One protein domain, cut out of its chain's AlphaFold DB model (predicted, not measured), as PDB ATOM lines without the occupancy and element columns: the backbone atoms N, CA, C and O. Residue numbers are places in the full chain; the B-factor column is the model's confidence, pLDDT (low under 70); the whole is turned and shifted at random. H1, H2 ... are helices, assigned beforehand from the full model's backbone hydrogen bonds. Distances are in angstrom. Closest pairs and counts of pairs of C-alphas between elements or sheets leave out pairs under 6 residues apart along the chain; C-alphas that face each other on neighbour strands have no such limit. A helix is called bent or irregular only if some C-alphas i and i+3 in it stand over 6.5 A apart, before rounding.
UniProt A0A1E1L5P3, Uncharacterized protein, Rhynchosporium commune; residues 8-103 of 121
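AT A GLANCE: This is residues 8 to 103 of the 121 residues of an uncharacterized protein of Rhynchosporium commune (UniProt A0A1E1L5P3). Three long helices make a loose, up-and-down bundle, each running against the one before: H1 and H2 open from their link as a narrow V, and H4 crosses H2 and reaches H1 with its first turns. Residues 8 to 13 of H1 stick out, and little H3 sits in the turn from H2 to H4. The printed part has 96 residues with four named helices, H1, H2, H3 and H4 in chain order, and no named strand: all helix. It is loose, with a radius of gyration of the C-alphas of 15.7 A, and elongated, spanning 49 by 30 by 18 A.

IN THESE COORDINATES: H1, residues 8 to 39, begins with C-alpha 8 at (-55.731, 16.392, 37.434) and is 44.6 A long. It has a kink of 27 degrees near residue 15 and is irregular, but only just: C-alphas 14 and 17 are 6.7 A apart. H2, residues 43 to 67, is 35.8 A long; H3, residues 70 to 74, 6.5 A. H4, residues 81 to 101, is 29.0 A long and ends with C-alpha 101 at (-26.545, -18.208, 40.377).

HOW THE PARTS SIT: H1 and H2 are close but not clearly touching, closest at the C-alphas of Leu 37 and Val 46, 7.0 A; they run opposite ways at a shallow tilt of 24 degrees. Residues 15 to 22 of H1 touch residues 81 to 86 of H4, closest at the C-alphas of Leu 19 and Met 82, 6.5 A, the same way at 14 degrees, a shallow tilt. H2 and H4 touch, closest at the C-alphas of Gly 54 and Phe 94, 5.8 A, opposite ways at 37 degrees, only just a steep tilt. H3 is apart from H1 and H4. Every O i to N i+4 pair is within hydrogen-bond range in H2 and H3, 26 of 28 in H1 and 15 of 17 in H4.

THE WHOLE: The C-alphas of Phe 8 and Glu 42, the two farthest apart, are 50.2 A apart. The printed part has no cut, and no link is long. Mean pLDDT of the printed part is 75.6; 20 residues are under 70, among them 68 to 74 and 100 to 103.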
ATOM      1  N   PHE A   8     -56.308  16.587  36.106       67.44
ATOM      2  CA  PHE A   8     -55.731  16.392  37.434       67.44
ATOM      3  C   PHE A   8     -56.001  14.986  38.013       67.44
ATOM      4  O   PHE A   8     -55.036  14.273  38.288       67.44
ATOM      5  N   PRO A   9     -57.255  14.494  38.119       71.31
ATOM      6  CA  PRO A   9     -57.499  13.127  38.581       71.31
ATOM      7  C   PRO A   9     -57.076  12.049  37.568       71.31
ATOM      8  O   PRO A   9     -56.794  10.921  37.973       71.31
ATOM      9  N   ARG A  10     -56.962  12.370  36.267       68.38
ATOM     10  CA  ARG A  10     -56.423  11.427  35.271       68.38
ATOM     11  C   ARG A  10     -54.952  11.112  35.541       68.38
ATOM     12  O   ARG A  10     -54.589   9.941  35.507       68.38
ATOM     13  N   PHE A  11     -54.117  12.113  35.817       70.31
ATOM     14  CA  PHE A  11     -52.701  11.877  36.124       70.31
ATOM     15  C   PHE A  11     -52.533  10.997  37.369       70.31
ATOM     16  O   PHE A  11     -51.757  10.043  37.360       70.31
ATOM     17  N   VAL A  12     -53.337  11.253  38.406       73.25
ATOM     18  CA  VAL A  12     -53.320  10.451  39.636       73.25
ATOM     19  C   VAL A  12     -53.702   8.991  39.361       73.25
ATOM     20  O   VAL A  12     -52.939   8.102  39.719       73.25
ATOM     21  N   MET A  13     -54.806   8.720  38.655       70.19
ATOM     22  CA  MET A  13     -55.227   7.335  38.370       70.19
ATOM     23  C   MET A  13     -54.345   6.599  37.356       70.19
ATOM     24  O   MET A  13     -54.220   5.382  37.427       70.19
ATOM     25  N   THR A  14     -53.775   7.300  36.373       72.56
ATOM     26  CA  THR A  14     -53.043   6.651  35.266       72.56
ATOM     27  C   THR A  14     -51.547   6.524  35.515       72.56
ATOM     28  O   THR A  14     -50.908   5.672  34.903       72.56
ATOM     29  N   VAL A  15     -50.990   7.346  36.406       74.44
ATOM     30  CA  VAL A  15     -49.553   7.369  36.693       74.44
ATOM     31  C   VAL A  15     -49.294   7.110  38.169       74.44
ATOM     32  O   VAL A  15     -48.545   6.197  38.496       74.44
ATOM     33  N   PHE A  16     -49.914   7.874  39.066       77.19
ATOM     34  CA  PHE A  16     -49.546   7.855  40.484       77.19
ATOM     35  C   PHE A  16     -49.980   6.571  41.199       77.19
ATOM     36  O   PHE A  16     -49.162   5.918  41.839       77.19
ATOM     37  N   GLU A  17     -51.244   6.183  41.037       79.62
ATOM     38  CA  GLU A  17     -51.820   4.947  41.579       79.62
ATOM     39  C   GLU A  17     -51.054   3.697  41.115       79.62
ATOM     40  O   GLU A  17     -50.541   2.956  41.948       79.62
ATOM     41  N   PRO A  18     -50.876   3.441  39.809       78.44
ATOM     42  CA  PRO A  18     -50.160   2.244  39.400       78.44
ATOM     43  C   PRO A  18     -48.687   2.232  39.813       78.44
ATOM     44  O   PRO A  18     -48.142   1.165  40.099       78.44
ATOM     45  N   LEU A  19     -48.029   3.394  39.849       82.50
ATOM     46  CA  LEU A  19     -46.632   3.483  40.259       82.50
ATOM     47  C   LEU A  19     -46.470   3.251  41.768       82.50
ATOM     48  O   LEU A  19     -45.493   2.626  42.178       82.50
ATOM     49  N   SER A  20     -47.428   3.694  42.590       80.25
ATOM     50  CA  SER A  20     -47.424   3.437  44.036       80.25
ATOM     51  C   SER A  20     -47.649   1.954  44.342       80.25
ATOM     52  O   SER A  20     -46.925   1.374  45.153       80.25
ATOM     53  N   LEU A  21     -48.577   1.308  43.628       83.38
ATOM     54  CA  LEU A  21     -48.810  -0.134  43.730       83.38
ATOM     55  C   LEU A  21     -47.557  -0.927  43.345       83.38
ATOM     56  O   LEU A  21     -47.169  -1.860  44.049       83.38
ATOM     57  N   LEU A  22     -46.887  -0.520  42.267       85.69
ATOM     58  CA  LEU A  22     -45.643  -1.138  41.828       85.69
ATOM     59  C   LEU A  22     -44.512  -0.945  42.850       85.69
ATOM     60  O   LEU A  22     -43.809  -1.897  43.190       85.69
ATOM     61  N   GLY A  23     -44.378   0.269  43.389       83.31
ATOM     62  CA  GLY A  23     -43.423   0.582  44.450       83.31
ATOM     63  C   GLY A  23     -43.628  -0.283  45.695       83.31
ATOM     64  O   GLY A  23     -42.657  -0.805  46.240       83.31
ATOM     65  N   ASN A  24     -44.878  -0.515  46.100       87.44
ATOM     66  CA  ASN A  24     -45.198  -1.372  47.243       87.44
ATOM     67  C   ASN A  24     -44.769  -2.828  47.028       87.44
ATOM     68  O   ASN A  24     -44.200  -3.434  47.938       87.44
ATOM     69  N   ILE A  25     -45.002  -3.393  45.839       86.38
ATOM     70  CA  ILE A  25     -44.598  -4.775  45.535       86.38
ATOM     71  C   ILE A  25     -43.070  -4.901  45.536       86.38
ATOM     72  O   ILE A  25     -42.538  -5.849  46.114       86.38
ATOM     73  N   TYR A  26     -42.349  -3.933  44.963       84.12
ATOM     74  CA  TYR A  26     -40.884  -3.937  44.992       84.12
ATOM     75  C   TYR A  26     -40.307  -3.718  46.390       84.12
ATOM     76  O   TYR A  26     -39.304  -4.340  46.741       84.12
ATOM     77  N   LEU A  27     -40.939  -2.881  47.212       86.75
ATOM     78  CA  LEU A  27     -40.547  -2.709  48.608       86.75
ATOM     79  C   LEU A  27     -40.748  -4.010  49.387       86.75
ATOM     80  O   LEU A  27     -39.849  -4.431  50.113       86.75
ATOM     81  N   LEU A  28     -41.884  -4.683  49.196       88.44
ATOM     82  CA  LEU A  28     -42.141  -5.987  49.805       88.44
ATOM     83  C   LEU A  28     -41.099  -7.013  49.352       88.44
ATOM     84  O   LEU A  28     -40.535  -7.718  50.186       88.44
ATOM     85  N   LEU A  29     -40.775  -7.051  48.058       86.19
ATOM     86  CA  LEU A  29     -39.716  -7.898  47.509       86.19
ATOM     87  C   LEU A  29     -38.363  -7.636  48.187       86.19
ATOM     88  O   LEU A  29     -37.662  -8.582  48.548       86.19
ATOM     89  N   ALA A  30     -38.013  -6.365  48.399       85.31
ATOM     90  CA  ALA A  30     -36.793  -5.972  49.096       85.31
ATOM     91  C   ALA A  30     -36.812  -6.397  50.572       85.31
ATOM     92  O   ALA A  30     -35.827  -6.952  51.057       85.31
ATOM     93  N   MET A  31     -37.931  -6.206  51.277       84.50
ATOM     94  CA  MET A  31     -38.078  -6.641  52.669       84.50
ATOM     95  C   MET A  31     -37.970  -8.158  52.811       84.50
ATOM     96  O   MET A  31     -37.300  -8.625  53.729       84.50
ATOM     97  N   VAL A  32     -38.574  -8.931  51.904       85.81
ATOM     98  CA  VAL A  32     -38.433 -10.395  51.897       85.81
ATOM     99  C   VAL A  32     -36.983 -10.783  51.610       85.81
ATOM    100  O   VAL A  32     -36.449 -11.646  52.300       85.81
ATOM    101  N   GLY A  33     -36.318 -10.120  50.660       81.56
ATOM    102  CA  GLY A  33     -34.903 -10.358  50.371       81.56
ATOM    103  C   GLY A  33     -34.011 -10.115  51.590       81.56
ATOM    104  O   GLY A  33     -33.209 -10.977  51.945       81.56
ATOM    105  N   ILE A  34     -34.200  -8.988  52.281       84.25
ATOM    106  CA  ILE A  34     -33.485  -8.670  53.523       84.25
ATOM    107  C   ILE A  34     -33.814  -9.696  54.607       84.25
ATOM    108  O   ILE A  34     -32.902 -10.198  55.251       84.25
ATOM    109  N   ALA A  35     -35.087 -10.047  54.797       83.50
ATOM    110  CA  ALA A  35     -35.495 -11.017  55.807       83.50
ATOM    111  C   ALA A  35     -34.860 -12.391  55.560       83.50
ATOM    112  O   ALA A  35     -34.327 -12.983  56.493       83.50
ATOM    113  N   VAL A  36     -34.853 -12.887  54.321       81.31
ATOM    114  CA  VAL A  36     -34.221 -14.169  53.971       81.31
ATOM    115  C   VAL A  36     -32.710 -14.097  54.196       81.31
ATOM    116  O   VAL A  36     -32.172 -14.936  54.910       81.31
ATOM    117  N   LEU A  37     -32.034 -13.068  53.678       78.94
ATOM    118  CA  LEU A  37     -30.583 -12.910  53.845       78.94
ATOM    119  C   LEU A  37     -30.164 -12.694  55.309       78.94
ATOM    120  O   LEU A  37     -29.061 -13.069  55.690       78.94
ATOM    121  N   TYR A  38     -31.028 -12.094  56.130       76.94
ATOM    122  CA  TYR A  38     -30.762 -11.861  57.550       76.94
ATOM    123  C   TYR A  38     -31.081 -13.081  58.424       76.94
ATOM    124  O   TYR A  38     -30.474 -13.263  59.476       76.94
ATOM    125  N   THR A  39     -32.032 -13.926  58.012       76.94
ATOM    126  CA  THR A  39     -32.453 -15.104  58.789       76.94
ATOM    127  C   THR A  39     -31.713 -16.381  58.413       76.94
ATOM    128  O   THR A  39     -31.644 -17.289  59.242       76.94
ATOM    129  N   THR A  40     -31.146 -16.477  57.204       72.94
ATOM    130  CA  THR A  40     -30.412 -17.665  56.761       72.94
ATOM    131  C   THR A  40     -28.984 -17.354  56.319       72.94
ATOM    132  O   THR A  40     -28.728 -16.479  55.499       72.94
ATOM    133  N   THR A  41     -28.036 -18.122  56.851       67.12
ATOM    134  CA  THR A  41     -26.640 -18.164  56.394       67.12
ATOM    135  C   THR A  41     -26.372 -19.362  55.483       67.12
ATOM    136  O   THR A  41     -25.246 -19.556  55.028       67.12
ATOM    137  N   GLU A  42     -27.390 -20.189  55.230       70.50
ATOM    138  CA  GLU A  42     -27.273 -21.384  54.407       70.50
ATOM    139  C   GLU A  42     -27.369 -21.005  52.931       70.50
ATOM    140  O   GLU A  42     -28.436 -20.662  52.411       70.50
ATOM    141  N   ALA A  43     -26.244 -21.142  52.238       68.25
ATOM    142  CA  ALA A  43     -26.117 -20.953  50.799       68.25
ATOM    143  C   ALA A  43     -27.226 -21.651  49.993       68.25
ATOM    144  O   ALA A  43     -27.800 -21.075  49.072       68.25
ATOM    145  N   ALA A  44     -27.583 -22.881  50.374       69.75
ATOM    146  CA  ALA A  44     -28.621 -23.651  49.694       69.75
ATOM    147  C   ALA A  44     -30.005 -22.980  49.768       69.75
ATOM    148  O   ALA A  44     -30.753 -23.008  48.790       69.75
ATOM    149  N   VAL A  45     -30.335 -22.347  50.900       76.25
ATOM    150  CA  VAL A  45     -31.620 -21.660  51.103       76.25
ATOM    151  C   VAL A  45     -31.664 -20.376  50.281       76.25
ATOM    152  O   VAL A  45     -32.643 -20.144  49.571       76.25
ATOM    153  N   VAL A  46     -30.585 -19.589  50.301       75.81
ATOM    154  CA  VAL A  46     -30.469 -18.370  49.484       75.81
ATOM    155  C   VAL A  46     -30.530 -18.716  47.997       75.81
ATOM    156  O   VAL A  46     -31.279 -18.092  47.247       75.81
ATOM    157  N   ARG A  47     -29.829 -19.769  47.563       71.75
ATOM    158  CA  ARG A  47     -29.845 -20.235  46.173       71.75
ATOM    159  C   ARG A  47     -31.240 -20.668  45.727       71.75
ATOM    160  O   ARG A  47     -31.685 -20.259  44.657       71.75
ATOM    161  N   ASN A  48     -31.949 -21.451  46.540       77.75
ATOM    162  CA  ASN A  48     -33.305 -21.899  46.211       77.75
ATOM    163  C   ASN A  48     -34.306 -20.731  46.186       77.75
ATOM    164  O   ASN A  48     -35.162 -20.665  45.305       77.75
ATOM    165  N   TYR A  49     -34.152 -19.770  47.101       81.62
ATOM    166  CA  TYR A  49     -34.924 -18.528  47.107       81.62
ATOM    167  C   TYR A  49     -34.687 -17.698  45.834       81.62
ATOM    168  O   TYR A  49     -35.645 -17.269  45.190       81.62
ATOM    169  N   VAL A  50     -33.429 -17.535  45.410       80.06
ATOM    170  CA  VAL A  50     -33.074 -16.817  44.173       80.06
ATOM    171  C   VAL A  50     -33.596 -17.534  42.923       80.06
ATOM    172  O   VAL A  50     -34.050 -16.864  41.997       80.06
ATOM    173  N   ILE A  51     -33.599 -18.872  42.889       78.69
ATOM    174  CA  ILE A  51     -34.198 -19.644  41.784       78.69
ATOM    175  C   ILE A  51     -35.712 -19.410  41.713       78.69
ATOM    176  O   ILE A  51     -36.233 -19.147  40.629       78.69
ATOM    177  N   ALA A  52     -36.415 -19.467  42.848       82.06
ATOM    178  CA  ALA A  52     -37.857 -19.217  42.897       82.06
ATOM    179  C   ALA A  52     -38.205 -17.794  42.426       82.06
ATOM    180  O   ALA A  52     -39.135 -17.599  41.643       82.06
ATOM    181  N   LEU A  53     -37.408 -16.810  42.843       82.38
ATOM    182  CA  LEU A  53     -37.503 -15.428  42.375       82.38
ATOM    183  C   LEU A  53     -37.230 -15.289  40.873       82.38
ATOM    184  O   LEU A  53     -37.975 -14.606  40.180       82.38
ATOM    185  N   GLY A  54     -36.198 -15.958  40.359       80.62
ATOM    186  CA  GLY A  54     -35.885 -15.956  38.931       80.62
ATOM    187  C   GLY A  54     -36.999 -16.580  38.089       80.62
ATOM    188  O   GLY A  54     -37.317 -16.069  37.019       80.62
ATOM    189  N   LEU A  55     -37.652 -17.638  38.582       80.19
ATOM    190  CA  LEU A  55     -38.821 -18.222  37.921       80.19
ATOM    191  C   LEU A  55     -40.004 -17.243  37.890       80.19
ATOM    192  O   LEU A  55     -40.699 -17.161  36.874       80.19
ATOM    193  N   ALA A  56     -40.211 -16.470  38.961       81.00
ATOM    194  CA  ALA A  56     -41.218 -15.412  38.986       81.00
ATOM    195  C   ALA A  56     -40.911 -14.320  37.943       81.00
ATOM    196  O   ALA A  56     -41.813 -13.903  37.216       81.00
ATOM    197  N   ASP A  57     -39.642 -13.931  37.785       79.81
ATOM    198  CA  ASP A  57     -39.237 -12.968  36.752       79.81
ATOM    199  C   ASP A  57     -39.441 -13.525  35.331       79.81
ATOM    200  O   ASP A  57     -39.967 -12.822  34.470       79.81
ATOM    201  N   ILE A  58     -39.089 -14.795  35.077       79.19
ATOM    202  CA  ILE A  58     -39.291 -15.453  33.768       79.19
ATOM    203  C   ILE A  58     -40.776 -15.523  33.424       79.19
ATOM    204  O   ILE A  58     -41.154 -15.248  32.287       79.19
ATOM    205  N   SER A  59     -41.619 -15.859  34.403       77.38
ATOM    206  CA  SER A  59     -43.077 -15.818  34.253       77.38
ATOM    207  C   SER A  59     -43.517 -14.434  33.784       77.38
ATOM    208  O   SER A  59     -44.286 -14.308  32.834       77.38
ATOM    209  N   HIS A  60     -42.988 -13.381  34.410       74.38
ATOM    210  CA  HIS A  60     -43.378 -12.014  34.097       74.38
ATOM    211  C   HIS A  60     -42.906 -11.561  32.716       74.38
ATOM    212  O   HIS A  60     -43.726 -11.076  31.933       74.38
ATOM    213  N   VAL A  61     -41.627 -11.769  32.396       74.94
ATOM    214  CA  VAL A  61     -41.015 -11.399  31.109       74.94
ATOM    215  C   VAL A  61     -41.583 -12.244  29.966       74.94
ATOM    216  O   VAL A  61     -41.921 -11.713  28.914       74.94
ATOM    217  N   GLY A  62     -41.763 -13.548  30.170       72.62
ATOM    218  CA  GLY A  62     -42.327 -14.456  29.170       72.62
ATOM    219  C   GLY A  62     -43.779 -14.126  28.831       72.62
ATOM    220  O   GLY A  62     -44.135 -14.055  27.655       72.62
ATOM    221  N   ILE A  63     -44.607 -13.846  29.843       71.62
ATOM    222  CA  ILE A  63     -46.000 -13.433  29.624       71.62
ATOM    223  C   ILE A  63     -46.054 -12.061  28.944       71.62
ATOM    224  O   ILE A  63     -46.843 -11.883  28.020       71.62
ATOM    225  N   THR A  64     -45.214 -11.096  29.332       70.94
ATOM    226  CA  THR A  64     -45.209  -9.779  28.664       70.94
ATOM    227  C   THR A  64     -44.713  -9.852  27.226       70.94
ATOM    228  O   THR A  64     -45.318  -9.215  26.370       70.94
ATOM    229  N   CYS A  65     -43.705 -10.672  26.925       69.19
ATOM    230  CA  CYS A  65     -43.271 -10.920  25.548       69.19
ATOM    231  C   CYS A  65     -44.340 -11.627  24.700       69.19
ATOM    232  O   CYS A  65     -44.382 -11.425  23.492       69.19
ATOM    233  N   TYR A  66     -45.203 -12.443  25.314       69.94
ATOM    234  CA  TYR A  66     -46.300 -13.118  24.616       69.94
ATOM    235  C   TYR A  66     -47.523 -12.210  24.401       69.94
ATOM    236  O   TYR A  66     -48.210 -12.316  23.388       69.94
ATOM    237  N   VAL A  67     -47.812 -11.319  25.354       71.06
ATOM    238  CA  VAL A  67     -48.994 -10.439  25.328       71.06
ATOM    239  C   VAL A  67     -48.735  -9.135  24.565       71.06
ATOM    240  O   VAL A  67     -49.664  -8.573  23.986       71.06
ATOM    241  N   MET A  68     -47.500  -8.630  24.561       66.38
ATOM    242  CA  MET A  68     -47.153  -7.359  23.923       66.38
ATOM    243  C   MET A  68     -46.670  -7.588  22.479       66.38
ATOM    244  O   MET A  68     -45.823  -8.449  22.248       66.38
ATOM    245  N   PRO A  69     -47.169  -6.826  21.487       66.88
ATOM    246  CA  PRO A  69     -46.740  -6.974  20.100       66.88
ATOM    247  C   PRO A  69     -45.243  -6.675  19.958       66.88
ATOM    248  O   PRO A  69     -44.739  -5.701  20.524       66.88
ATOM    249  N   HIS A  70     -44.542  -7.498  19.168       58.91
ATOM    250  CA  HIS A  70     -43.084  -7.443  19.013       58.91
ATOM    251  C   HIS A  70     -42.558  -6.037  18.708       58.91
ATOM    252  O   HIS A  70     -41.530  -5.652  19.245       58.91
ATOM    253  N   GLU A  71     -43.292  -5.237  17.941       60.91
ATOM    254  CA  GLU A  71     -42.916  -3.872  17.549       60.91
ATOM    255  C   GLU A  71     -42.819  -2.893  18.736       60.91
ATOM    256  O   GLU A  71     -41.969  -2.000  18.743       60.91
ATOM    257  N   GLN A  72     -43.632  -3.085  19.779       64.12
ATOM    258  CA  GLN A  72     -43.559  -2.303  21.019       64.12
ATOM    259  C   GLN A  72     -42.475  -2.817  21.976       64.12
ATOM    260  O   GLN A  72     -41.943  -2.032  22.762       64.12
ATOM    261  N   LEU A  73     -42.093  -4.097  21.887       62.59
ATOM    262  CA  LEU A  73     -41.004  -4.670  22.689       62.59
ATOM    263  C   LEU A  73     -39.629  -4.131  22.264       62.59
ATOM    264  O   LEU A  73     -38.787  -3.865  23.115       62.59
ATOM    265  N   ILE A  74     -39.404  -3.935  20.961       62.53
ATOM    266  CA  ILE A  74     -38.133  -3.401  20.430       62.53
ATOM    267  C   ILE A  74     -38.011  -1.881  20.583       62.53
ATOM    268  O   ILE A  74     -36.898  -1.360  20.625       62.53
ATOM    269  N   ASN A  75     -39.126  -1.154  20.705       73.25
ATOM    270  CA  ASN A  75     -39.108   0.298  20.880       73.25
ATOM    271  C   ASN A  75     -38.974   0.700  22.362       73.25
ATOM    272  O   ASN A  75     -39.840   1.366  22.932       73.25
ATOM    273  N   VAL A  76     -37.862   0.290  22.984       65.44
ATOM    274  CA  VAL A  76     -37.555   0.503  24.416       65.44
ATOM    275  C   VAL A  76     -37.553   1.994  24.798       65.44
ATOM    276  O   VAL A  76     -37.877   2.366  25.926       65.44
ATOM    277  N   ALA A  77     -37.248   2.874  23.840       67.88
ATOM    278  CA  ALA A  77     -37.254   4.326  24.019       67.88
ATOM    279  C   ALA A  77     -38.668   4.930  24.144       67.88
ATOM    280  O   ALA A  77     -38.816   6.023  24.685       67.88
ATOM    281  N   GLY A  78     -39.706   4.230  23.669       71.06
ATOM    282  CA  GLY A  78     -41.107   4.661  23.756       71.06
ATOM    283  C   GLY A  78     -41.868   4.098  24.960       71.06
ATOM    284  O   GLY A  78     -43.074   4.315  25.079       71.06
ATOM    285  N   TRP A  79     -41.207   3.335  25.833       74.88
ATOM    286  CA  TRP A  79     -41.869   2.695  26.965       74.88
ATOM    287  C   TRP A  79     -42.348   3.722  27.994       74.88
ATOM    288  O   TRP A  79     -41.610   4.605  28.425       74.88
ATOM    289  N   ASN A  80     -43.597   3.569  28.433       72.50
ATOM    290  CA  ASN A  80     -44.155   4.373  29.515       72.50
ATOM    291  C   ASN A  80     -43.523   3.969  30.866       72.50
ATOM    292  O   ASN A  80     -43.017   2.853  31.007       72.50
ATOM    293  N   ALA A  81     -43.581   4.843  31.875       74.00
ATOM    294  CA  ALA A  81     -42.956   4.637  33.187       74.00
ATOM    295  C   ALA A  81     -43.382   3.317  33.858       74.00
ATOM    296  O   ALA A  81     -42.562   2.633  34.467       74.00
ATOM    297  N   MET A  82     -44.643   2.910  33.686       74.19
ATOM    298  CA  MET A  82     -45.148   1.621  34.170       74.19
ATOM    299  C   MET A  82     -44.513   0.429  33.434       74.19
ATOM    300  O   MET A  82     -44.163  -0.563  34.066       74.19
ATOM    301  N   THR A  83     -44.336   0.509  32.112       76.88
ATOM    302  CA  THR A  83     -43.700  -0.552  31.313       76.88
ATOM    303  C   THR A  83     -42.226  -0.692  31.676       76.88
ATOM    304  O   THR A  83     -41.745  -1.804  31.873       76.88
ATOM    305  N   TRP A  84     -41.530   0.433  31.860       79.88
ATOM    306  CA  TRP A  84     -40.166   0.454  32.391       79.88
ATOM    307  C   TRP A  84     -40.083  -0.169  33.787       79.88
ATOM    308  O   TRP A  84     -39.205  -0.991  34.047       79.88
ATOM    309  N   GLY A  85     -41.024   0.175  34.665       77.19
ATOM    310  CA  GLY A  85     -41.091  -0.371  36.013       77.19
ATOM    311  C   GLY A  85     -41.443  -1.862  36.062       77.19
ATOM    312  O   GLY A  85     -40.946  -2.556  36.936       77.19
ATOM    313  N   ASN A  86     -42.260  -2.378  35.145       77.56
ATOM    314  CA  ASN A  86     -42.656  -3.791  35.137       77.56
ATOM    315  C   ASN A  86     -41.664  -4.677  34.376       77.56
ATOM    316  O   ASN A  86     -41.296  -5.737  34.865       77.56
ATOM    317  N   ILE A  87     -41.222  -4.262  33.189       78.38
ATOM    318  CA  ILE A  87     -40.379  -5.078  32.301       78.38
ATOM    319  C   ILE A  87     -38.903  -4.755  32.521       78.38
ATOM    320  O   ILE A  87     -38.091  -5.649  32.734       78.38
ATOM    321  N   GLY A  88     -38.545  -3.470  32.517       76.50
ATOM    322  CA  GLY A  88     -37.154  -3.048  32.692       76.50
ATOM    323  C   GLY A  88     -36.587  -3.483  34.043       76.50
ATOM    324  O   GLY A  88     -35.517  -4.092  34.104       76.50
ATOM    325  N   ALA A  89     -37.325  -3.237  35.129       79.25
ATOM    326  CA  ALA A  89     -36.866  -3.607  36.466       79.25
ATOM    327  C   ALA A  89     -36.821  -5.131  36.692       79.25
ATOM    328  O   ALA A  89     -35.876  -5.608  37.318       79.25
ATOM    329  N   THR A  90     -37.766  -5.915  36.157       81.31
ATOM    330  CA  THR A  90     -37.735  -7.388  36.289       81.31
ATOM    331  C   THR A  90     -36.590  -8.011  35.496       81.31
ATOM    332  O   THR A  90     -35.894  -8.870  36.029       81.31
ATOM    333  N   VAL A  91     -36.310  -7.535  34.277       78.69
ATOM    334  CA  VAL A  91     -35.143  -7.974  33.488       78.69
ATOM    335  C   VAL A  91     -33.829  -7.615  34.189       78.69
ATOM    336  O   VAL A  91     -32.895  -8.424  34.220       78.69
ATOM    337  N   PHE A  92     -33.750  -6.426  34.793       80.12
ATOM    338  CA  PHE A  92     -32.581  -6.016  35.570       80.12
ATOM    339  C   PHE A  92     -32.376  -6.908  36.805       80.12
ATOM    340  O   PHE A  92     -31.286  -7.449  37.001       80.12
ATOM    341  N   LEU A  93     -33.428  -7.130  37.601       79.75
ATOM    342  CA  LEU A  93     -33.384  -8.012  38.772       79.75
ATOM    343  C   LEU A  93     -33.033  -9.452  38.385       79.75
ATOM    344  O   LEU A  93     -32.196 -10.072  39.043       79.75
ATOM    345  N   PHE A  94     -33.603  -9.958  37.293       80.19
ATOM    346  CA  PHE A  94     -33.279 -11.270  36.744       80.19
ATOM    347  C   PHE A  94     -31.797 -11.374  36.374       80.19
ATOM    348  O   PHE A  94     -31.141 -12.346  36.738       80.19
ATOM    349  N   SER A  95     -31.235 -10.349  35.728       76.12
ATOM    350  CA  SER A  95     -29.816 -10.320  35.348       76.12
ATOM    351  C   SER A  95     -28.894 -10.383  36.570       76.12
ATOM    352  O   SER A  95     -27.950 -11.175  36.597       76.12
ATOM    353  N   VAL A  96     -29.201  -9.614  37.621       75.94
ATOM    354  CA  VAL A  96     -28.452  -9.648  38.892       75.94
ATOM    355  C   VAL A  96     -28.561 -11.026  39.562       75.94
ATOM    356  O   VAL A  96     -27.565 -11.558  40.058       75.94
ATOM    357  N   ARG A  97     -29.745 -11.652  39.528       76.25
ATOM    358  CA  ARG A  97     -29.999 -12.994  40.089       76.25
ATOM    359  C   ARG A  97     -29.298 -14.106  39.310       76.25
ATOM    360  O   ARG A  97     -28.747 -15.018  39.923       76.25
ATOM    361  N   MET A  98     -29.265 -14.026  37.981       72.25
ATOM    362  CA  MET A  98     -28.494 -14.948  37.144       72.25
ATOM    363  C   MET A  98     -26.993 -14.796  37.401       72.25
ATOM    364  O   MET A  98     -26.299 -15.802  37.514       72.25
ATOM    365  N   GLY A  99     -26.500 -13.566  37.595       70.81
ATOM    366  CA  GLY A  99     -25.123 -13.318  38.034       70.81
ATOM    367  C   GLY A  99     -24.800 -13.980  39.381       70.81
ATOM    368  O   GLY A  99     -23.740 -14.584  39.534       70.81
ATOM    369  N   TYR A 100     -25.736 -13.947  40.333       68.81
ATOM    370  CA  TYR A 100     -25.595 -14.660  41.605       68.81
ATOM    371  C   TYR A 100     -25.573 -16.189  41.422       68.81
ATOM    372  O   TYR A 100     -24.680 -16.855  41.941       68.81
ATOM    373  N   LEU A 101     -26.488 -16.757  40.625       67.56
ATOM    374  CA  LEU A 101     -26.545 -18.208  40.377       67.56
ATOM    375  C   LEU A 101     -25.359 -18.759  39.580       67.56
ATOM    376  O   LEU A 101     -24.987 -19.918  39.785       67.56
ATOM    377  N   LEU A 102     -24.769 -17.946  38.700       64.88
ATOM    378  CA  LEU A 102     -23.546 -18.265  37.959       64.88
ATOM    379  C   LEU A 102     -22.288 -18.236  38.845       64.88
ATOM    380  O   LEU A 102     -21.201 -18.544  38.363       64.88
ATOM    381  N   GLY A 103     -22.416 -17.900  40.134       63.31
ATOM    382  CA  GLY A 103     -21.299 -17.915  41.077       63.31
ATOM    383  C   GLY A 103     -20.353 -16.725  40.924       63.31
ATOM    384  O   GLY A 103     -19.228 -16.768  41.415       63.31
TER     385      GLY A 103